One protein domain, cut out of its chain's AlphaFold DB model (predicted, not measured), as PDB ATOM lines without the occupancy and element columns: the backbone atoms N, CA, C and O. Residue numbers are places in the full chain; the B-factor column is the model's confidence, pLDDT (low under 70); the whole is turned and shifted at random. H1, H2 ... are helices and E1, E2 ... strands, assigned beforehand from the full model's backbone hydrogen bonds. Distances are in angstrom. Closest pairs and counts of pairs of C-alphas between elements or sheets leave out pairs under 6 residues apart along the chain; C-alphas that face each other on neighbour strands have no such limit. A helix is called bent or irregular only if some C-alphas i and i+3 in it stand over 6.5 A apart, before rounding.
ATOM      1  N   LEU A   7     174.881 205.798 215.653       96.75
ATOM      2  CA  LEU A   7     175.520 206.303 214.434       96.75
ATOM      3  C   LEU A   7     176.550 207.380 214.803       96.75
ATOM      4  O   LEU A   7     176.216 208.347 215.491       96.75
ATOM      5  N   LEU A   8     177.790 207.190 214.363       97.00
ATOM      6  CA  LEU A   8     178.890 208.134 214.547       97.00
ATOM      7  C   LEU A   8     179.182 208.902 213.253       97.00
ATOM      8  O   LEU A   8     179.420 210.103 213.309       97.00
ATOM      9  N   ASP A   9     179.147 208.206 212.113       96.00
ATOM     10  CA  ASP A   9     179.300 208.744 210.754       96.00
ATOM     11  C   ASP A   9     178.718 207.734 209.739       96.00
ATOM     12  O   ASP A   9     178.236 206.669 210.136       96.00
ATOM     13  N   LYS A  10     178.765 208.025 208.433       94.75
ATOM     14  CA  LYS A  10     178.372 207.089 207.373       94.75
ATOM     15  C   LYS A  10     179.098 205.749 207.556       94.75
ATOM     16  O   LYS A  10     180.322 205.706 207.639       94.75
ATOM     17  N   ASP A  11     178.321 204.671 207.642       96.12
ATOM     18  CA  ASP A  11     178.798 203.297 207.840       96.12
ATOM     19  C   ASP A  11     179.605 203.060 209.139       96.12
ATOM     20  O   ASP A  11     180.188 201.991 209.325       96.12
ATOM     21  N   TYR A  12     179.596 204.013 210.082       96.81
ATOM     22  CA  TYR A  12     180.379 203.981 211.317       96.81
ATOM     23  C   TYR A  12     179.493 204.082 212.560       96.81
ATOM     24  O   TYR A  12     178.774 205.063 212.758       96.81
ATOM     25  N   PHE A  13     179.561 203.071 213.430       97.50
ATOM     26  CA  PHE A  13     178.661 202.937 214.577       97.50
ATOM     27  C   PHE A  13     179.411 202.565 215.855       97.50
ATOM     28  O   PHE A  13     180.351 201.774 215.836       97.50
ATOM     29  N   GLU A  14     178.938 203.069 216.991       97.06
ATOM     30  CA  GLU A  14     179.259 202.521 218.308       97.06
ATOM     31  C   GLU A  14     178.242 201.421 218.639       97.06
ATOM     32  O   GLU A  14     177.086 201.705 218.966       97.06
ATOM     33  N   ILE A  15     178.654 200.160 218.471       94.88
ATOM     34  CA  ILE A  15     177.767 198.983 218.554       94.88
ATOM     35  C   ILE A  15     177.585 198.472 219.988       94.88
ATOM     36  O   ILE A  15     176.585 197.823 220.286       94.88
ATOM     37  N   MET A  16     178.547 198.768 220.860       93.19
ATOM     38  CA  MET A  16     178.566 198.525 222.303       93.19
ATOM     39  C   MET A  16     179.452 199.604 222.937       93.19
ATOM     40  O   MET A  16     180.234 200.235 222.228       93.19
ATOM     41  N   GLU A  17     179.350 199.811 224.249       93.69
ATOM     42  CA  GLU A  17     180.145 200.823 224.955       93.69
ATOM     43  C   GLU A  17     181.647 200.650 224.671       93.69
ATOM     44  O   GLU A  17     182.228 199.593 224.919       93.69
ATOM     45  N   GLY A  18     182.261 201.676 224.071       93.31
ATOM     46  CA  GLY A  18     183.678 201.666 223.703       93.31
ATOM     47  C   GLY A  18     184.029 200.878 222.432       93.31
ATOM     48  O   GLY A  18     185.161 200.982 221.959       93.31
ATOM     49  N   ILE A  19     183.090 200.140 221.829       94.62
ATOM     50  CA  ILE A  19     183.313 199.369 220.598       94.62
ATOM     51  C   ILE A  19     182.747 200.133 219.404       94.62
ATOM     52  O   ILE A  19     181.544 200.110 219.126       94.62
ATOM     53  N   LYS A  20     183.651 200.772 218.663       95.88
ATOM     54  CA  LYS A  20     183.344 201.499 217.428       95.88
ATOM     55  C   LYS A  20     183.730 200.655 216.221       95.88
ATOM     56  O   LYS A  20     184.855 200.169 216.141       95.88
ATOM     57  N   MET A  21     182.800 200.478 215.291       95.69
ATOM     58  CA  MET A  21     182.953 199.596 214.141       95.69
ATOM     59  C   MET A  21     182.555 200.322 212.857       95.69
ATOM     60  O   MET A  21     181.459 200.878 212.768       95.69
ATOM     61  N   TYR A  22     183.457 200.303 211.877       95.69
ATOM     62  CA  TYR A  22     183.205 200.759 210.512       95.69
ATOM     63  C   TYR A  22     182.857 199.558 209.629       95.69
ATOM     64  O   TYR A  22     183.506 198.511 209.725       95.69
ATOM     65  N   PHE A  23     181.840 199.697 208.782       95.19
ATOM     66  CA  PHE A  23     181.376 198.641 207.887       95.19
ATOM     67  C   PHE A  23     181.791 198.937 206.448       95.19
ATOM     68  O   PHE A  23     181.178 199.752 205.771       95.19
ATOM     69  N   TYR A  24     182.819 198.234 205.978       95.56
ATOM     70  CA  TYR A  24     183.275 198.335 204.597       95.56
ATOM     71  C   TYR A  24     182.370 197.565 203.630       95.56
ATOM     72  O   TYR A  24     182.004 196.413 203.871       95.56
ATOM     73  N   ASP A  25     182.104 198.194 202.493       94.12
ATOM     74  CA  ASP A  25     181.565 197.604 201.274       94.12
ATOM     75  C   ASP A  25     182.550 197.773 200.098       94.12
ATOM     76  O   ASP A  25     183.650 198.311 200.233       94.12
ATOM     77  N   SER A  26     182.170 197.298 198.913       93.12
ATOM     78  CA  SER A  26     183.047 197.369 197.736       93.12
ATOM     79  C   SER A  26     183.378 198.802 197.297       93.12
ATOM     80  O   SER A  26     184.459 199.027 196.747       93.12
ATOM     81  N   ASP A  27     182.478 199.762 197.511       94.69
ATOM     82  CA  ASP A  27     182.644 201.136 197.031       94.69
ATOM     83  C   ASP A  27     183.481 201.972 198.003       94.69
ATOM     84  O   ASP A  27     184.415 202.653 197.575       94.69
ATOM     85  N   SER A  28     183.229 201.847 199.308       96.12
ATOM     86  CA  SER A  28     184.054 202.435 200.374       96.12
ATOM     87  C   SER A  28     185.505 201.952 200.299       96.12
ATOM     88  O   SER A  28     186.418 202.776 200.352       96.12
ATOM     89  N   ILE A  29     185.745 200.657 200.047       96.50
ATOM     90  CA  ILE A  29     187.106 200.133 199.849       96.50
ATOM     91  C   ILE A  29     187.792 200.833 198.668       96.50
ATOM     92  O   ILE A  29     188.925 201.300 198.785       96.50
ATOM     93  N   LYS A  30     187.123 200.948 197.516       95.56
ATOM     94  CA  LYS A  30     187.705 201.624 196.344       95.56
ATOM     95  C   LYS A  30     187.975 203.102 196.616       95.56
ATOM     96  O   LYS A  30     189.034 203.599 196.238       95.56
ATOM     97  N   GLN A  31     187.040 203.795 197.262       95.12
ATOM     98  CA  GLN A  31     187.159 205.217 197.573       95.12
ATOM     99  C   GLN A  31     188.329 205.494 198.524       95.12
ATOM    100  O   GLN A  31     189.104 206.428 198.304       95.12
ATOM    101  N   GLU A  32     188.471 204.689 199.573       95.00
ATOM    102  CA  GLU A  32     189.452 204.933 200.623       95.00
ATOM    103  C   GLU A  32     190.850 204.444 200.237       95.00
ATOM    104  O   GLU A  32     191.824 205.184 200.401       95.00
ATOM    105  N   PHE A  33     190.950 203.248 199.651       96.06
ATOM    106  CA  PHE A  33     192.228 202.620 199.306       96.06
ATOM    107  C   PHE A  33     192.716 202.954 197.891       96.06
ATOM    108  O   PHE A  33     193.916 202.864 197.624       96.06
ATOM    109  N   GLY A  34     191.843 203.400 196.981       95.19
ATOM    110  CA  GLY A  34     192.208 203.712 195.592       95.19
ATOM    111  C   GLY A  34     193.337 204.739 195.474       95.19
ATOM    112  O   GLY A  34     194.269 204.567 194.687       95.19
ATOM    113  N   LYS A  35     193.323 205.761 196.337       94.38
ATOM    114  CA  LYS A  35     194.377 206.790 196.403       94.38
ATOM    115  C   LYS A  35     195.722 206.277 196.941       94.38
ATOM    116  O   LYS A  35     196.730 206.960 196.786       94.38
ATOM    117  N   TYR A  36     195.752 205.085 197.536       95.12
ATOM    118  CA  TYR A  36     196.944 204.456 198.116       95.12
ATOM    119  C   TYR A  36     197.506 203.311 197.259       95.12
ATOM    120  O   TYR A  36     198.276 202.490 197.753       95.12
ATOM    121  N   GLY A  37     197.148 203.256 195.971       96.06
ATOM    122  CA  GLY A  37     197.658 202.231 195.059       96.06
ATOM    123  C   GLY A  37     196.976 200.879 195.245       96.06
ATOM    124  O   GLY A  37     197.648 199.851 195.248       96.06
ATOM    125  N   LEU A  38     195.651 200.877 195.417       96.69
ATOM    126  CA  LEU A  38     194.837 199.660 195.419       96.69
ATOM    127  C   LEU A  38     195.091 198.843 194.143       96.69
ATOM    128  O   LEU A  38     194.845 199.331 193.040       96.69
ATOM    129  N   ILE A  39     195.573 197.610 194.306       96.69
ATOM    130  CA  ILE A  39     195.852 196.687 193.197       96.69
ATOM    131  C   ILE A  39     194.774 195.613 193.060       96.69
ATOM    132  O   ILE A  39     194.471 195.195 191.948       96.69
ATOM    133  N   GLU A  40     194.184 195.165 194.172       96.56
ATOM    134  CA  GLU A  40     193.235 194.054 194.167       96.56
ATOM    135  C   GLU A  40     192.347 194.065 195.415       96.56
ATOM    136  O   GLU A  40     192.808 194.360 196.520       96.56
ATOM    137  N   VAL A  41     191.082 193.686 195.225       96.75
ATOM    138  CA  VAL A  41     190.136 193.349 196.292       96.75
ATOM    139  C   VAL A  41     189.587 191.961 195.983       96.75
ATOM    140  O   VAL A  41     189.037 191.755 194.902       96.75
ATOM    141  N   SER A  42     189.740 191.013 196.904       95.88
ATOM    142  CA  SER A  42     189.323 189.619 196.704       95.88
ATOM    143  C   SER A  42     188.668 189.037 197.957       95.88
ATOM    144  O   SER A  42     188.996 189.432 199.073       95.88
ATOM    145  N   GLU A  43     187.777 188.059 197.796       96.06
ATOM    146  CA  GLU A  43     187.310 187.230 198.916       96.06
ATOM    147  C   GLU A  43     188.324 186.104 199.166       96.06
ATOM    148  O   GLU A  43     188.779 185.454 198.225       96.06
ATOM    149  N   ILE A  44     188.678 185.868 200.428       95.69
ATOM    150  CA  ILE A  44     189.450 184.697 200.851       95.69
ATOM    151  C   ILE A  44     188.654 183.889 201.874       95.69
ATOM    152  O   ILE A  44     187.896 184.443 202.674       95.69
ATOM    153  N   LEU A  45     188.839 182.570 201.838       95.75
ATOM    154  CA  LEU A  45     188.243 181.632 202.782       95.75
ATOM    155  C   LEU A  45     189.327 181.159 203.745       95.75
ATOM    156  O   LEU A  45     190.233 180.430 203.344       95.75
ATOM    157  N   GLU A  46     189.246 181.575 205.006       92.88
ATOM    158  CA  GLU A  46     190.209 181.182 206.031       92.88
ATOM    159  C   GLU A  46     189.641 180.037 206.890       92.88
ATOM    160  O   GLU A  46     188.587 180.195 207.519       92.88
ATOM    161  N   PRO A  47     190.296 178.862 206.917       92.69
ATOM    162  CA  PRO A  47     189.834 177.727 207.705       92.69
ATOM    163  C   PRO A  47     190.048 177.950 209.207       92.69
ATOM    164  O   PRO A  47     190.958 178.653 209.648       92.69
ATOM    165  N   HIS A  48     189.235 177.289 210.029       91.19
ATOM    166  CA  HIS A  48     189.418 177.307 211.477       91.19
ATOM    167  C   HIS A  48     190.655 176.499 211.890       91.19
ATOM    168  O   HIS A  48     190.697 175.288 211.699       91.19
ATOM    169  N   LYS A  49     191.601 177.145 212.583       85.94
ATOM    170  CA  LYS A  49     192.865 176.528 213.033       85.94
ATOM    171  C   LYS A  49     192.708 175.216 213.823       85.94
ATOM    172  O   LYS A  49     193.569 174.354 213.720       85.94
ATOM    173  N   ASN A  50     191.638 175.072 214.610       87.25
ATOM    174  CA  ASN A  50     191.434 173.928 215.513       87.25
ATOM    175  C   ASN A  50     190.105 173.178 215.272       87.25
ATOM    176  O   ASN A  50     189.703 172.382 216.118       87.25
ATOM    177  N   MET A  51     189.364 173.478 214.196       84.75
ATOM    178  CA  MET A  51     188.032 172.899 213.943       84.75
ATOM    179  C   MET A  51     187.757 172.761 212.438       84.75
ATOM    180  O   MET A  51     186.987 173.532 211.876       84.75
ATOM    181  N   GLU A  52     188.364 171.761 211.796       76.56
ATOM    182  CA  GLU A  52     188.268 171.529 210.341       76.56
ATOM    183  C   GLU A  52     186.839 171.280 209.828       76.56
ATOM    184  O   GLU A  52     186.549 171.531 208.663       76.56
ATOM    185  N   SER A  53     185.923 170.826 210.686       87.25
ATOM    186  CA  SER A  53     184.528 170.564 210.311       87.25
ATOM    187  C   SER A  53     183.643 171.814 210.256       87.25
ATOM    188  O   SER A  53     182.498 171.731 209.807       87.25
ATOM    189  N   LYS A  54     184.130 172.973 210.723       92.44
ATOM    190  CA  LYS A  54     183.371 174.228 210.676       92.44
ATOM    191  C   LYS A  54     183.573 174.941 209.332       92.44
ATOM    192  O   LYS A  54     184.694 174.943 208.822       92.44
ATOM    193  N   PRO A  55     182.528 175.587 208.778       91.88
ATOM    194  CA  PRO A  55     182.666 176.397 207.569       91.88
ATOM    195  C   PRO A  55     183.770 177.456 207.721       91.88
ATOM    196  O   PRO A  55     183.882 178.037 208.799       91.88
ATOM    197  N   PRO A  56     184.565 177.734 206.674       93.25
ATOM    198  CA  PRO A  56     185.629 178.728 206.748       93.25
ATOM    199  C   PRO A  56     185.063 180.142 206.915       93.25
ATOM    200  O   PRO A  56     183.950 180.451 206.478       93.25
ATOM    201  N   PHE A  57     185.863 181.027 207.502       94.25
ATOM    202  CA  PHE A  57     185.549 182.446 207.557       94.25
ATOM    203  C   PHE A  57     185.755 183.089 206.190       94.25
ATOM    204  O   PHE A  57     186.774 182.879 205.538       94.25
ATOM    205  N   LYS A  58     184.793 183.911 205.775       94.19
ATOM    206  CA  LYS A  58     184.935 184.774 204.604       94.19
ATOM    207  C   LYS A  58     185.574 186.088 205.029       94.19
ATOM    208  O   LYS A  58     185.017 186.787 205.874       94.19
ATOM    209  N   PHE A  59     186.693 186.437 204.409       94.88
ATOM    210  CA  PHE A  59     187.343 187.731 204.587       94.88
ATOM    211  C   PHE A  59     187.474 188.463 203.259       94.88
ATOM    212  O   PHE A  59     187.681 187.854 202.212       94.88
ATOM    213  N   THR A  60     187.388 189.790 203.318       95.44
ATOM    214  CA  THR A  60     187.780 190.650 202.199       95.44
ATOM    215  C   THR A  60     189.257 190.992 202.346       95.44
ATOM    216  O   THR A  60     189.662 191.597 203.335       95.44
ATOM    217  N   MET A  61     190.063 190.592 201.369       96.00
ATOM    218  CA  MET A  61     191.481 190.915 201.268       96.00
ATOM    219  C   MET A  61     191.646 192.144 200.373       96.00
ATOM    220  O   MET A  61     191.245 192.128 199.211       96.00
ATOM    221  N   VAL A  62     192.262 193.195 200.910       97.38
ATOM    222  CA  VAL A  62     192.555 194.441 200.192       97.38
ATOM    223  C   VAL A  62     194.068 194.548 200.034       97.38
ATOM    224  O   VAL A  62     194.788 194.707 201.019       97.38
ATOM    225  N   LYS A  63     194.569 194.454 198.800       96.94
ATOM    226  CA  LYS A  63     196.002 194.571 198.499       96.94
ATOM    227  C   LYS A  63     196.288 195.933 197.884       96.94
ATOM    228  O   LYS A  63     195.676 196.314 196.888       96.94
ATOM    229  N   CYS A  64     197.248 196.649 198.461       97.31
ATOM    230  CA  CYS A  64     197.731 197.935 197.963       97.31
ATOM    231  C   CYS A  64     199.243 197.874 197.741       97.31
ATOM    232  O   CYS A  64     199.964 197.270 198.535       97.31
ATOM    233  N   GLN A  65     199.725 198.538 196.695       96.44
ATOM    234  CA  GLN A  65     201.145 198.751 196.454       96.44
ATOM    235  C   GLN A  65     201.445 200.245 196.560       96.44
ATOM    236  O   GLN A  65     200.959 201.051 195.765       96.44
TER     237      GLN A  65
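What this domain is: This is residues 7 to 65 of the 67 residues of the protein "Methyltransferase" of Bacillus sp. AFS088145 (UniProt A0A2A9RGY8). An open, flat V, in which one limb is the small antiparallel sheet E1 E2 E3, the other is the long hairpin E4 E5, and the single helix H1 lies at the corner, near where E4 begins and E5 ends. Residues 49 to 54 stick out at the far end of the hairpin. The printed part has 59 residues, with the named elements E1 E2 E3 H1 E4 E5 along the chain, a mixed class of helices and strands. It is loose, with a radius of gyration of the C-alphas of 14.9 A and spans of 38 by 35 by 15 A.

Where its parts are: E1, residues 7 to 9, begins with C-alpha 7 at (175.520, 206.303, 214.434). E2 is residues 12 to 16 and E3 residues 19 to 22. H1, residues 26 to 36, is 15.6 A long and only just irregular: C-alphas 32 and 35 are 6.7 A apart. E4, residues 38 to 46, measures 21.8 A and bends by 54 degrees at residue 43. E5, residues 57 to 64, measures 21.9 A and ends with C-alpha 64 at (197.731, 197.935, 197.963).

How they stand to each other: E1 E2 E3 form a meander, each strand the antiparallel neighbour of the one before; N 8 and O 12 are 2.8 A apart, and N 21 and O 13 2.8 A. H1 is not on this sheet. In H1, 5 of 7 O i to N i+4 pairs are within hydrogen-bond range. Its closest C-alphas to E5 are those of Tyr 36 and Cys 64, 6.6 A. E4 and E5 are antiparallel at 160 degrees, with N 44 and O 59 2.8 A apart. E3 is apart from both.

The domain as a whole: The C-alphas farthest apart, of Lys 35 and Ser 53, are 40.0 A apart. The printed part has no cut and no long link. Its mean pLDDT is 94.3, and no printed residue is under 70.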